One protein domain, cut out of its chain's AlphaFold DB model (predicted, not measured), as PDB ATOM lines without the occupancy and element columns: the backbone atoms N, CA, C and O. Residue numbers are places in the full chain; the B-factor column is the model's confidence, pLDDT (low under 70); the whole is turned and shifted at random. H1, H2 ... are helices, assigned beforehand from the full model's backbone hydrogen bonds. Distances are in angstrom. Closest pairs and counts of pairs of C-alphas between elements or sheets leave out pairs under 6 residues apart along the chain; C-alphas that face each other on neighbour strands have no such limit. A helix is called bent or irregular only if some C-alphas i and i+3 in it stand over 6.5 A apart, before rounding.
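What this domain is: This is residues 74 to 141 of the 141 residues of an uncharacterized protein of Moorea sp. SIO4G3 (UniProt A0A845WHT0). A long helix, H3, folds back on itself into two arms, H3a and H3b, which run opposite ways and meet near the bend; two shorter helices, H1 and H2, lie near H3a on the side away from H3b. The far end of H3b and the residues after it, 134 to 141, stick out from the body. The printed part has 68 residues, with three named helices in the order H1, H2, H3 and no named strand; the class is all helix. The whole is only just compact, close to loose, with a radius of gyration of the C-alphas of 12.7 A, and elongated, spanning 40 by 25 by 16 A.

How they stand to each other: By its hydrogen bonds H3, residues 103 to 138, was assigned as one helix, but it is bent: C-alphas 120 and 123 are 9.4 A apart. Its arms are H3a, residues 103 to 120, and H3b, residues 123 to 138. H3a is itself irregular, with C-alphas 112 and 115 7.2 A apart and a kink of 67 degrees near residue 112. The arms touch through residues 114 to 118 of H3a and 123 to 126 of H3b alone, at a shallow tilt of 22 degrees; the closest C-alphas are those of Ile 117 and Leu 126, 5.7 A apart. H1, residues 74 to 79, is close to H3a but not clearly touching; their closest C-alphas, those of Leu 78 and Gln 112, are 6.5 A apart. H2, residues 88 to 99, is also close to H3a but not clearly touching, with the C-alphas of Leu 98 and Phe 106 closest at 6.8 A. H2 and H3a run opposite ways at a shallow tilt of 34 degrees, only just short of steep. H1 and H2 touch at a steep tilt of 52 degrees, opposite ways, and their closest C-alphas, those of Leu 74 and Cys 97, are 6.7 A apart. H1 and H2 are both apart from H3b. Every O i to N i+4 pair is within hydrogen-bond range in H1, H2 and H3b, and 10 of 14 are in H3a.

Where its parts are: H3a is 22.8 A long from first to last C-alpha, and H3b, 22.9 A long, ends at C-alpha 138 at (102.029, 150.885, 112.810). H2 measures 16.3 A and begins at C-alpha 88 at (97.335, 179.955, 130.676). H1 measures 8.5 A, from C-alpha 74 at (96.752, 165.371, 136.002).

The domain as a whole: The two C-alphas farthest apart, those of Leu 85 and Lys 141, are 40.6 A from each other. Without residues 134 to 141, which stand free, the body spans 29 by 26 by 16 A. The printed part has no cut. The link from H1 to H2 is short and that from H2 to H3 tight. The mean pLDDT of the printed part is 80.7; residues 75 to 85 and 140 to 141 are under 70.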
ATOM      1  N   LEU A  74      97.289 165.607 137.342       71.50
ATOM      2  CA  LEU A  74      96.752 165.371 136.002       71.50
ATOM      3  C   LEU A  74      95.270 165.010 136.115       71.50
ATOM      4  O   LEU A  74      94.452 165.667 135.495       71.50
ATOM      5  N   ASP A  75      94.897 164.105 137.019       68.50
ATOM      6  CA  ASP A  75      93.489 163.757 137.255       68.50
ATOM      7  C   ASP A  75      92.644 164.951 137.736       68.50
ATOM      8  O   ASP A  75      91.460 165.053 137.421       68.50
ATOM      9  N   ASN A  76      93.235 165.889 138.483       68.06
ATOM     10  CA  ASN A  76      92.540 167.103 138.916       68.06
ATOM     11  C   ASN A  76      92.393 168.127 137.783       68.06
ATOM     12  O   ASN A  76      91.343 168.758 137.681       68.06
ATOM     13  N   LEU A  77      93.401 168.272 136.921       69.19
ATOM     14  CA  LEU A  77      93.330 169.078 135.699       69.19
ATOM     15  C   LEU A  77      92.323 168.476 134.712       69.19
ATOM     16  O   LEU A  77      91.503 169.196 134.155       69.19
ATOM     17  N   LEU A  78      92.312 167.146 134.575       68.44
ATOM     18  CA  LEU A  78      91.368 166.402 133.743       68.44
ATOM     19  C   LEU A  78      89.918 166.548 134.258       68.44
ATOM     20  O   LEU A  78      88.976 166.663 133.483       68.44
ATOM     21  N   LYS A  79      89.701 166.642 135.574       69.25
ATOM     22  CA  LYS A  79      88.371 166.976 136.132       69.25
ATOM     23  C   LYS A  79      87.942 168.421 135.863       69.25
ATOM     24  O   LYS A  79      86.749 168.708 135.875       69.25
ATOM     25  N   LYS A  80      88.901 169.318 135.634       65.38
ATOM     26  CA  LYS A  80      88.685 170.725 135.282       65.38
ATOM     27  C   LYS A  80      88.661 170.966 133.766       65.38
ATOM     28  O   LYS A  80      88.772 172.121 133.372       65.38
ATOM     29  N   LEU A  81      88.502 169.935 132.919       64.25
ATOM     30  CA  LEU A  81      88.398 170.051 131.447       64.25
ATOM     31  C   LEU A  81      87.094 170.726 131.007       64.25
ATOM     32  O   LEU A  81      86.292 170.173 130.262       64.25
ATOM     33  N   ASN A  82      86.883 171.938 131.486       68.69
ATOM     34  CA  ASN A  82      86.143 172.943 130.780       68.69
ATOM     35  C   ASN A  82      87.206 173.927 130.246       68.69
ATOM     36  O   ASN A  82      87.755 174.700 131.025       68.69
ATOM     37  N   PRO A  83      87.557 173.871 128.956       61.44
ATOM     38  CA  PRO A  83      88.516 174.750 128.280       61.44
ATOM     39  C   PRO A  83      88.241 176.236 128.485       61.44
ATOM     40  O   PRO A  83      89.185 177.015 128.549       61.44
ATOM     41  N   SER A  84      86.975 176.626 128.667       66.56
ATOM     42  CA  SER A  84      86.616 178.002 129.040       66.56
ATOM     43  C   SER A  84      87.039 178.405 130.464       66.56
ATOM     44  O   SER A  84      87.037 179.590 130.791       66.56
ATOM     45  N   LEU A  85      87.425 177.438 131.304       65.75
ATOM     46  CA  LEU A  85      87.928 177.621 132.669       65.75
ATOM     47  C   LEU A  85      89.438 177.362 132.806       65.75
ATOM     48  O   LEU A  85      89.968 177.579 133.893       65.75
ATOM     49  N   LEU A  86      90.123 176.904 131.751       73.94
ATOM     50  CA  LEU A  86      91.576 176.722 131.774       73.94
ATOM     51  C   LEU A  86      92.257 178.062 131.491       73.94
ATOM     52  O   LEU A  86      92.178 178.588 130.379       73.94
ATOM     53  N   ASP A  87      92.951 178.606 132.485       79.62
ATOM     54  CA  ASP A  87      93.839 179.740 132.260       79.62
ATOM     55  C   ASP A  87      95.173 179.292 131.627       79.62
ATOM     56  O   ASP A  87      95.437 178.104 131.416       79.62
ATOM     57  N   PHE A  88      96.034 180.253 131.281       80.12
ATOM     58  CA  PHE A  88      97.335 179.955 130.676       80.12
ATOM     59  C   PHE A  88      98.225 179.081 131.579       80.12
ATOM     60  O   PHE A  88      98.985 178.255 131.074       80.12
ATOM     61  N   SER A  89      98.129 179.236 132.903       77.94
ATOM     62  CA  SER A  89      98.924 178.469 133.864       77.94
ATOM     63  C   SER A  89      98.462 177.015 133.920       77.94
ATOM     64  O   SER A  89      99.293 176.109 133.849       77.94
ATOM     65  N   ASP A  90      97.150 176.781 133.980       77.25
ATOM     66  CA  ASP A  90      96.558 175.444 133.923       77.25
ATOM     67  C   ASP A  90      96.899 174.752 132.591       77.25
ATOM     68  O   ASP A  90      97.262 173.572 132.571       77.25
ATOM     69  N   TRP A  91      96.870 175.496 131.479       80.06
ATOM     70  CA  TRP A  91      97.285 175.011 130.161       80.06
ATOM     71  C   TRP A  91      98.758 174.612 130.105       80.06
ATOM     72  O   TRP A  91      99.095 173.513 129.653       80.06
ATOM     73  N   GLN A  92      99.648 175.484 130.578       80.19
ATOM     74  CA  GLN A  92     101.079 175.206 130.629       80.19
ATOM     75  C   GLN A  92     101.369 173.993 131.519       80.19
ATOM     76  O   GLN A  92     102.214 173.160 131.181       80.19
ATOM     77  N   GLN A  93     100.654 173.861 132.637       75.75
ATOM     78  CA  GLN A  93     100.786 172.714 133.522       75.75
ATOM     79  C   GLN A  93     100.314 171.429 132.838       75.75
ATOM     80  O   GLN A  93     101.063 170.457 132.823       75.75
ATOM     81  N   LEU A  94      99.129 171.423 132.220       78.50
ATOM     82  CA  LEU A  94      98.592 170.261 131.511       78.50
ATOM     83  C   LEU A  94      99.559 169.760 130.432       78.50
ATOM     84  O   LEU A  94      99.868 168.570 130.392       78.50
ATOM     85  N   LEU A  95     100.081 170.661 129.594       81.62
ATOM     86  CA  LEU A  95     101.023 170.298 128.533       81.62
ATOM     87  C   LEU A  95     102.335 169.741 129.095       81.62
ATOM     88  O   LEU A  95     102.815 168.721 128.605       81.62
ATOM     89  N   ASN A  96     102.882 170.357 130.147       79.38
ATOM     90  CA  ASN A  96     104.076 169.845 130.819       79.38
ATOM     91  C   ASN A  96     103.850 168.452 131.414       79.38
ATOM     92  O   ASN A  96     104.724 167.593 131.300       79.38
ATOM     93  N   CYS A  97     102.681 168.212 132.018       77.25
ATOM     94  CA  CYS A  97     102.321 166.907 132.556       77.25
ATOM     95  C   CYS A  97     102.274 165.853 131.441       77.25
ATOM     96  O   CYS A  97     102.930 164.820 131.536       77.25
ATOM     97  N   LEU A  98     101.535 166.132 130.363       80.38
ATOM     98  CA  LEU A  98     101.349 165.200 129.248       80.38
ATOM     99  C   LEU A  98     102.660 164.889 128.516       80.38
ATOM    100  O   LEU A  98     102.895 163.734 128.167       80.38
ATOM    101  N   ALA A  99     103.522 165.891 128.323       82.94
ATOM    102  CA  ALA A  99     104.803 165.740 127.632       82.94
ATOM    103  C   ALA A  99     105.776 164.791 128.346       82.94
ATOM    104  O   ALA A  99     106.685 164.248 127.721       82.94
ATOM    105  N   ARG A 100     105.599 164.598 129.655       76.75
ATOM    106  CA  ARG A 100     106.459 163.752 130.479       76.75
ATOM    107  C   ARG A 100     105.861 162.369 130.769       76.75
ATOM    108  O   ARG A 100     106.472 161.601 131.501       76.75
ATOM    109  N   LEU A 101     104.677 162.045 130.244       76.31
ATOM    110  CA  LEU A 101     104.097 160.709 130.400       76.31
ATOM    111  C   LEU A 101     104.813 159.696 129.503       76.31
ATOM    112  O   LEU A 101     105.085 159.955 128.329       76.31
ATOM    113  N   THR A 102     105.027 158.487 130.022       76.62
ATOM    114  CA  THR A 102     105.401 157.353 129.172       76.62
ATOM    115  C   THR A 102     104.268 157.028 128.195       76.62
ATOM    116  O   THR A 102     103.095 157.309 128.449       76.62
ATOM    117  N   ARG A 103     104.589 156.373 127.073       78.50
ATOM    118  CA  ARG A 103     103.587 156.003 126.061       78.50
ATOM    119  C   ARG A 103     102.384 155.231 126.643       78.50
ATOM    120  O   ARG A 103     101.261 155.608 126.315       78.50
ATOM    121  N   PRO A 104     102.551 154.204 127.503       77.69
ATOM    122  CA  PRO A 104     101.410 153.519 128.117       77.69
ATOM    123  C   PRO A 104     100.572 154.430 129.023       77.69
ATOM    124  O   PRO A 104      99.347 154.389 128.958       77.69
ATOM    125  N   GLN A 105     101.212 155.282 129.831       74.06
ATOM    126  CA  GLN A 105     100.504 156.225 130.703       74.06
ATOM    127  C   GLN A 105      99.707 157.241 129.877       74.06
ATOM    128  O   GLN A 105      98.520 157.432 130.125       74.06
ATOM    129  N   PHE A 106     100.313 157.832 128.844       82.56
ATOM    130  CA  PHE A 106      99.632 158.767 127.949       82.56
ATOM    131  C   PHE A 106      98.385 158.140 127.310       82.56
ATOM    132  O   PHE A 106      97.310 158.737 127.331       82.56
ATOM    133  N   LEU A 107      98.496 156.907 126.801       83.75
ATOM    134  CA  LEU A 107      97.365 156.193 126.200       83.75
ATOM    135  C   LEU A 107      96.229 155.927 127.200       83.75
ATOM    136  O   LEU A 107      95.065 156.008 126.816       83.75
ATOM    137  N   ASN A 108      96.543 155.676 128.475       82.75
ATOM    138  CA  ASN A 108      95.532 155.510 129.527       82.75
ATOM    139  C   ASN A 108      94.785 156.816 129.852       82.75
ATOM    140  O   ASN A 108      93.611 156.774 130.228       82.75
ATOM    141  N   HIS A 109      95.435 157.974 129.693       80.31
ATOM    142  CA  HIS A 109      94.822 159.288 129.926       80.31
ATOM    143  C   HIS A 109      94.134 159.872 128.681       80.31
ATOM    144  O   HIS A 109      93.295 160.763 128.813       80.31
ATOM    145  N   LEU A 110      94.411 159.350 127.482       85.69
ATOM    146  CA  LEU A 110      93.853 159.857 126.223       85.69
ATOM    147  C   LEU A 110      92.309 159.930 126.194       85.69
ATOM    148  O   LEU A 110      91.791 160.959 125.755       85.69
ATOM    149  N   PRO A 111      91.538 158.937 126.690       86.44
ATOM    150  CA  PRO A 111      90.075 159.036 126.716       86.44
ATOM    151  C   PRO A 111      89.564 160.198 127.574       86.44
ATOM    152  O   PRO A 111      88.540 160.796 127.261       86.44
ATOM    153  N   GLN A 112      90.289 160.535 128.642       83.38
ATOM    154  CA  GLN A 112      89.925 161.626 129.543       83.38
ATOM    155  C   GLN A 112      90.155 162.990 128.884       83.38
ATOM    156  O   GLN A 112      89.458 163.937 129.217       83.38
ATOM    157  N   LEU A 113      91.061 163.083 127.903       85.19
ATOM    158  CA  LEU A 113      91.290 164.288 127.098       85.19
ATOM    159  C   LEU A 113      90.248 164.489 125.985       85.19
ATOM    160  O   LEU A 113      90.209 165.558 125.382       85.19
ATOM    161  N   ALA A 114      89.395 163.500 125.698       87.69
ATOM    162  CA  ALA A 114      88.445 163.577 124.588       87.69
ATOM    163  C   ALA A 114      87.513 164.810 124.634       87.69
ATOM    164  O   ALA A 114      87.366 165.445 123.589       87.69
ATOM    165  N   PRO A 115      86.933 165.213 125.787       85.31
ATOM    166  CA  PRO A 115      86.103 166.418 125.859       85.31
ATOM    167  C   PRO A 115      86.858 167.688 125.442       85.31
ATOM    168  O   PRO A 115      86.341 168.482 124.665       85.31
ATOM    169  N   LEU A 116      88.113 167.828 125.883       83.00
ATOM    170  CA  LEU A 116      88.989 168.953 125.546       83.00
ATOM    171  C   LEU A 116      89.307 169.002 124.050       83.00
ATOM    172  O   LEU A 116      89.228 170.058 123.431       83.00
ATOM    173  N   ILE A 117      89.649 167.856 123.460       88.25
ATOM    174  CA  ILE A 117      89.965 167.766 122.029       88.25
ATOM    175  C   ILE A 117      88.728 168.123 121.187       88.25
ATOM    176  O   ILE A 117      88.840 168.865 120.210       88.25
ATOM    177  N   ILE A 118      87.546 167.642 121.591       87.94
ATOM    178  CA  ILE A 118      86.276 167.955 120.922       87.94
ATOM    179  C   ILE A 118      85.951 169.444 121.019       87.94
ATOM    180  O   ILE A 118      85.474 170.024 120.050       87.94
ATOM    181  N   GLU A 119      86.189 170.082 122.156       84.44
ATOM    182  CA  GLU A 119      85.894 171.507 122.298       84.44
ATOM    183  C   GLU A 119      86.852 172.393 121.492       84.44
ATOM    184  O   GLU A 119      86.423 173.388 120.913       84.44
ATOM    185  N   LEU A 120      88.127 172.008 121.385       85.62
ATOM    186  CA  LEU A 120      89.123 172.762 120.619       85.62
ATOM    187  C   LEU A 120      88.968 172.629 119.099       85.62
ATOM    188  O   LEU A 120      89.247 173.584 118.376       85.62
ATOM    189  N   GLY A 121      88.573 171.455 118.599       86.62
ATOM    190  CA  GLY A 121      88.597 171.163 117.158       86.62
ATOM    191  C   GLY A 121      87.458 170.278 116.651       86.62
ATOM    192  O   GLY A 121      87.493 169.805 115.517       86.62
ATOM    193  N   GLY A 122      86.436 170.044 117.470       90.38
ATOM    194  CA  GLY A 122      85.304 169.189 117.137       90.38
ATOM    195  C   GLY A 122      85.624 167.693 117.184       90.38
ATOM    196  O   GLY A 122      86.727 167.245 117.493       90.38
ATOM    197  N   VAL A 123      84.619 166.888 116.832       93.06
ATOM    198  CA  VAL A 123      84.740 165.420 116.767       93.06
ATOM    199  C   VAL A 123      85.809 164.977 115.761       93.06
ATOM    200  O   VAL A 123      86.434 163.934 115.952       93.06
ATOM    201  N   GLU A 124      86.053 165.773 114.718       95.00
ATOM    202  CA  GLU A 124      87.059 165.447 113.708       95.00
ATOM    203  C   GLU A 124      88.482 165.549 114.263       95.00
ATOM    204  O   GLU A 124      89.270 164.634 114.045       95.00
ATOM    205  N   ALA A 125      88.784 166.546 115.105       93.81
ATOM    206  CA  ALA A 125      90.079 166.619 115.785       93.81
ATOM    207  C   ALA A 125      90.342 165.391 116.678       93.81
ATOM    208  O   ALA A 125      91.463 164.876 116.736       93.81
ATOM    209  N   LEU A 126      89.304 164.864 117.345       93.69
ATOM    210  CA  LEU A 126      89.427 163.630 118.125       93.69
ATOM    211  C   LEU A 126      89.698 162.419 117.226       93.69
ATOM    212  O   LEU A 126      90.548 161.589 117.553       93.69
ATOM    213  N   ARG A 127      89.010 162.324 116.082       94.31
ATOM    214  CA  ARG A 127      89.247 161.266 115.093       94.31
ATOM    215  C   ARG A 127      90.681 161.312 114.577       94.31
ATOM    216  O   ARG A 127      91.351 160.281 114.600       94.31
ATOM    217  N   GLU A 128      91.147 162.477 114.144       95.38
ATOM    218  CA  GLU A 128      92.507 162.672 113.638       95.38
ATOM    219  C   GLU A 128      93.556 162.313 114.694       95.38
ATOM    220  O   GLU A 128      94.520 161.614 114.387       95.38
ATOM    221  N   THR A 129      93.329 162.690 115.958       92.69
ATOM    222  CA  THR A 129      94.209 162.317 117.077       92.69
ATOM    223  C   THR A 129      94.322 160.797 117.222       92.69
ATOM    224  O   THR A 129      95.426 160.262 117.326       92.69
ATOM    225  N   VAL A 130      93.196 160.073 117.197       91.12
ATOM    226  CA  VAL A 130      93.193 158.602 117.298       91.12
ATOM    227  C   VAL A 130      93.882 157.959 116.091       91.12
ATOM    228  O   VAL A 130      94.661 157.020 116.262       91.12
ATOM    229  N   VAL A 131      93.637 158.470 114.880       93.88
ATOM    230  CA  VAL A 131      94.291 157.989 113.652       93.88
ATOM    231  C   VAL A 131      95.803 158.183 113.732       93.88
ATOM    232  O   VAL A 131      96.542 157.232 113.494       93.88
ATOM    233  N   ALA A 132      96.269 159.362 114.150       92.06
ATOM    234  CA  ALA A 132      97.691 159.647 114.305       92.06
ATOM    235  C   ALA A 132      98.364 158.691 115.308       92.06
ATOM    236  O   ALA A 132      99.452 158.177 115.044       92.06
ATOM    237  N   VAL A 133      97.704 158.392 116.433       89.62
ATOM    238  CA  VAL A 133      98.201 157.422 117.424       89.62
ATOM    239  C   VAL A 133      98.322 156.011 116.832       89.62
ATOM    240  O   VAL A 133      99.333 155.333 117.052       89.62
ATOM    241  N   GLU A 134      97.322 155.557 116.072       88.81
ATOM    242  CA  GLU A 134      97.347 154.250 115.399       88.81
ATOM    243  C   GLU A 134      98.400 154.179 114.285       88.81
ATOM    244  O   GLU A 134      99.089 153.165 114.148       88.81
ATOM    245  N   ASP A 135      98.598 155.251 113.523       92.38
ATOM    246  CA  ASP A 135      99.623 155.298 112.481       92.38
ATOM    247  C   ASP A 135     101.033 155.250 113.077       92.38
ATOM    248  O   ASP A 135     101.848 154.423 112.655       92.38
ATOM    249  N   VAL A 136     101.299 156.009 114.148       86.81
ATOM    250  CA  VAL A 136     102.563 155.910 114.899       86.81
ATOM    251  C   VAL A 136     102.755 154.500 115.462       86.81
ATOM    252  O   VAL A 136     103.867 153.976 115.462       86.81
ATOM    253  N   ARG A 137     101.693 153.827 115.919       83.75
ATOM    254  CA  ARG A 137     101.773 152.418 116.341       83.75
ATOM    255  C   ARG A 137     102.174 151.486 115.201       83.75
ATOM    256  O   ARG A 137     102.929 150.548 115.448       83.75
ATOM    257  N   ARG A 138     101.706 151.723 113.976       86.25
ATOM    258  CA  ARG A 138     102.029 150.885 112.810       86.25
ATOM    259  C   ARG A 138     103.476 151.020 112.348       86.25
ATOM    260  O   ARG A 138     103.998 150.059 111.798       86.25
ATOM    261  N   TRP A 139     104.107 152.171 112.574       83.06
ATOM    262  CA  TRP A 139     105.496 152.427 112.163       83.06
ATOM    263  C   TRP A 139     106.536 151.657 112.980       83.06
ATOM    264  O   TRP A 139     107.675 151.531 112.549       83.06
ATOM    265  N   TRP A 140     106.149 151.137 114.143       66.50
ATOM    266  CA  TRP A 140     107.035 150.417 115.061       66.50
ATOM    267  C   TRP A 140     106.760 148.904 115.049       66.50
ATOM    268  O   TRP A 140     106.796 148.259 116.097       66.50
ATOM    269  N   LYS A 141     106.429 148.357 113.871       55.12
ATOM    270  CA  LYS A 141     106.327 146.912 113.621       55.12
ATOM    271  C   LYS A 141     107.652 146.315 113.176       55.12
ATOM    272  O   LYS A 141     108.351 146.981 112.384       55.12
TER     273      LYS A 141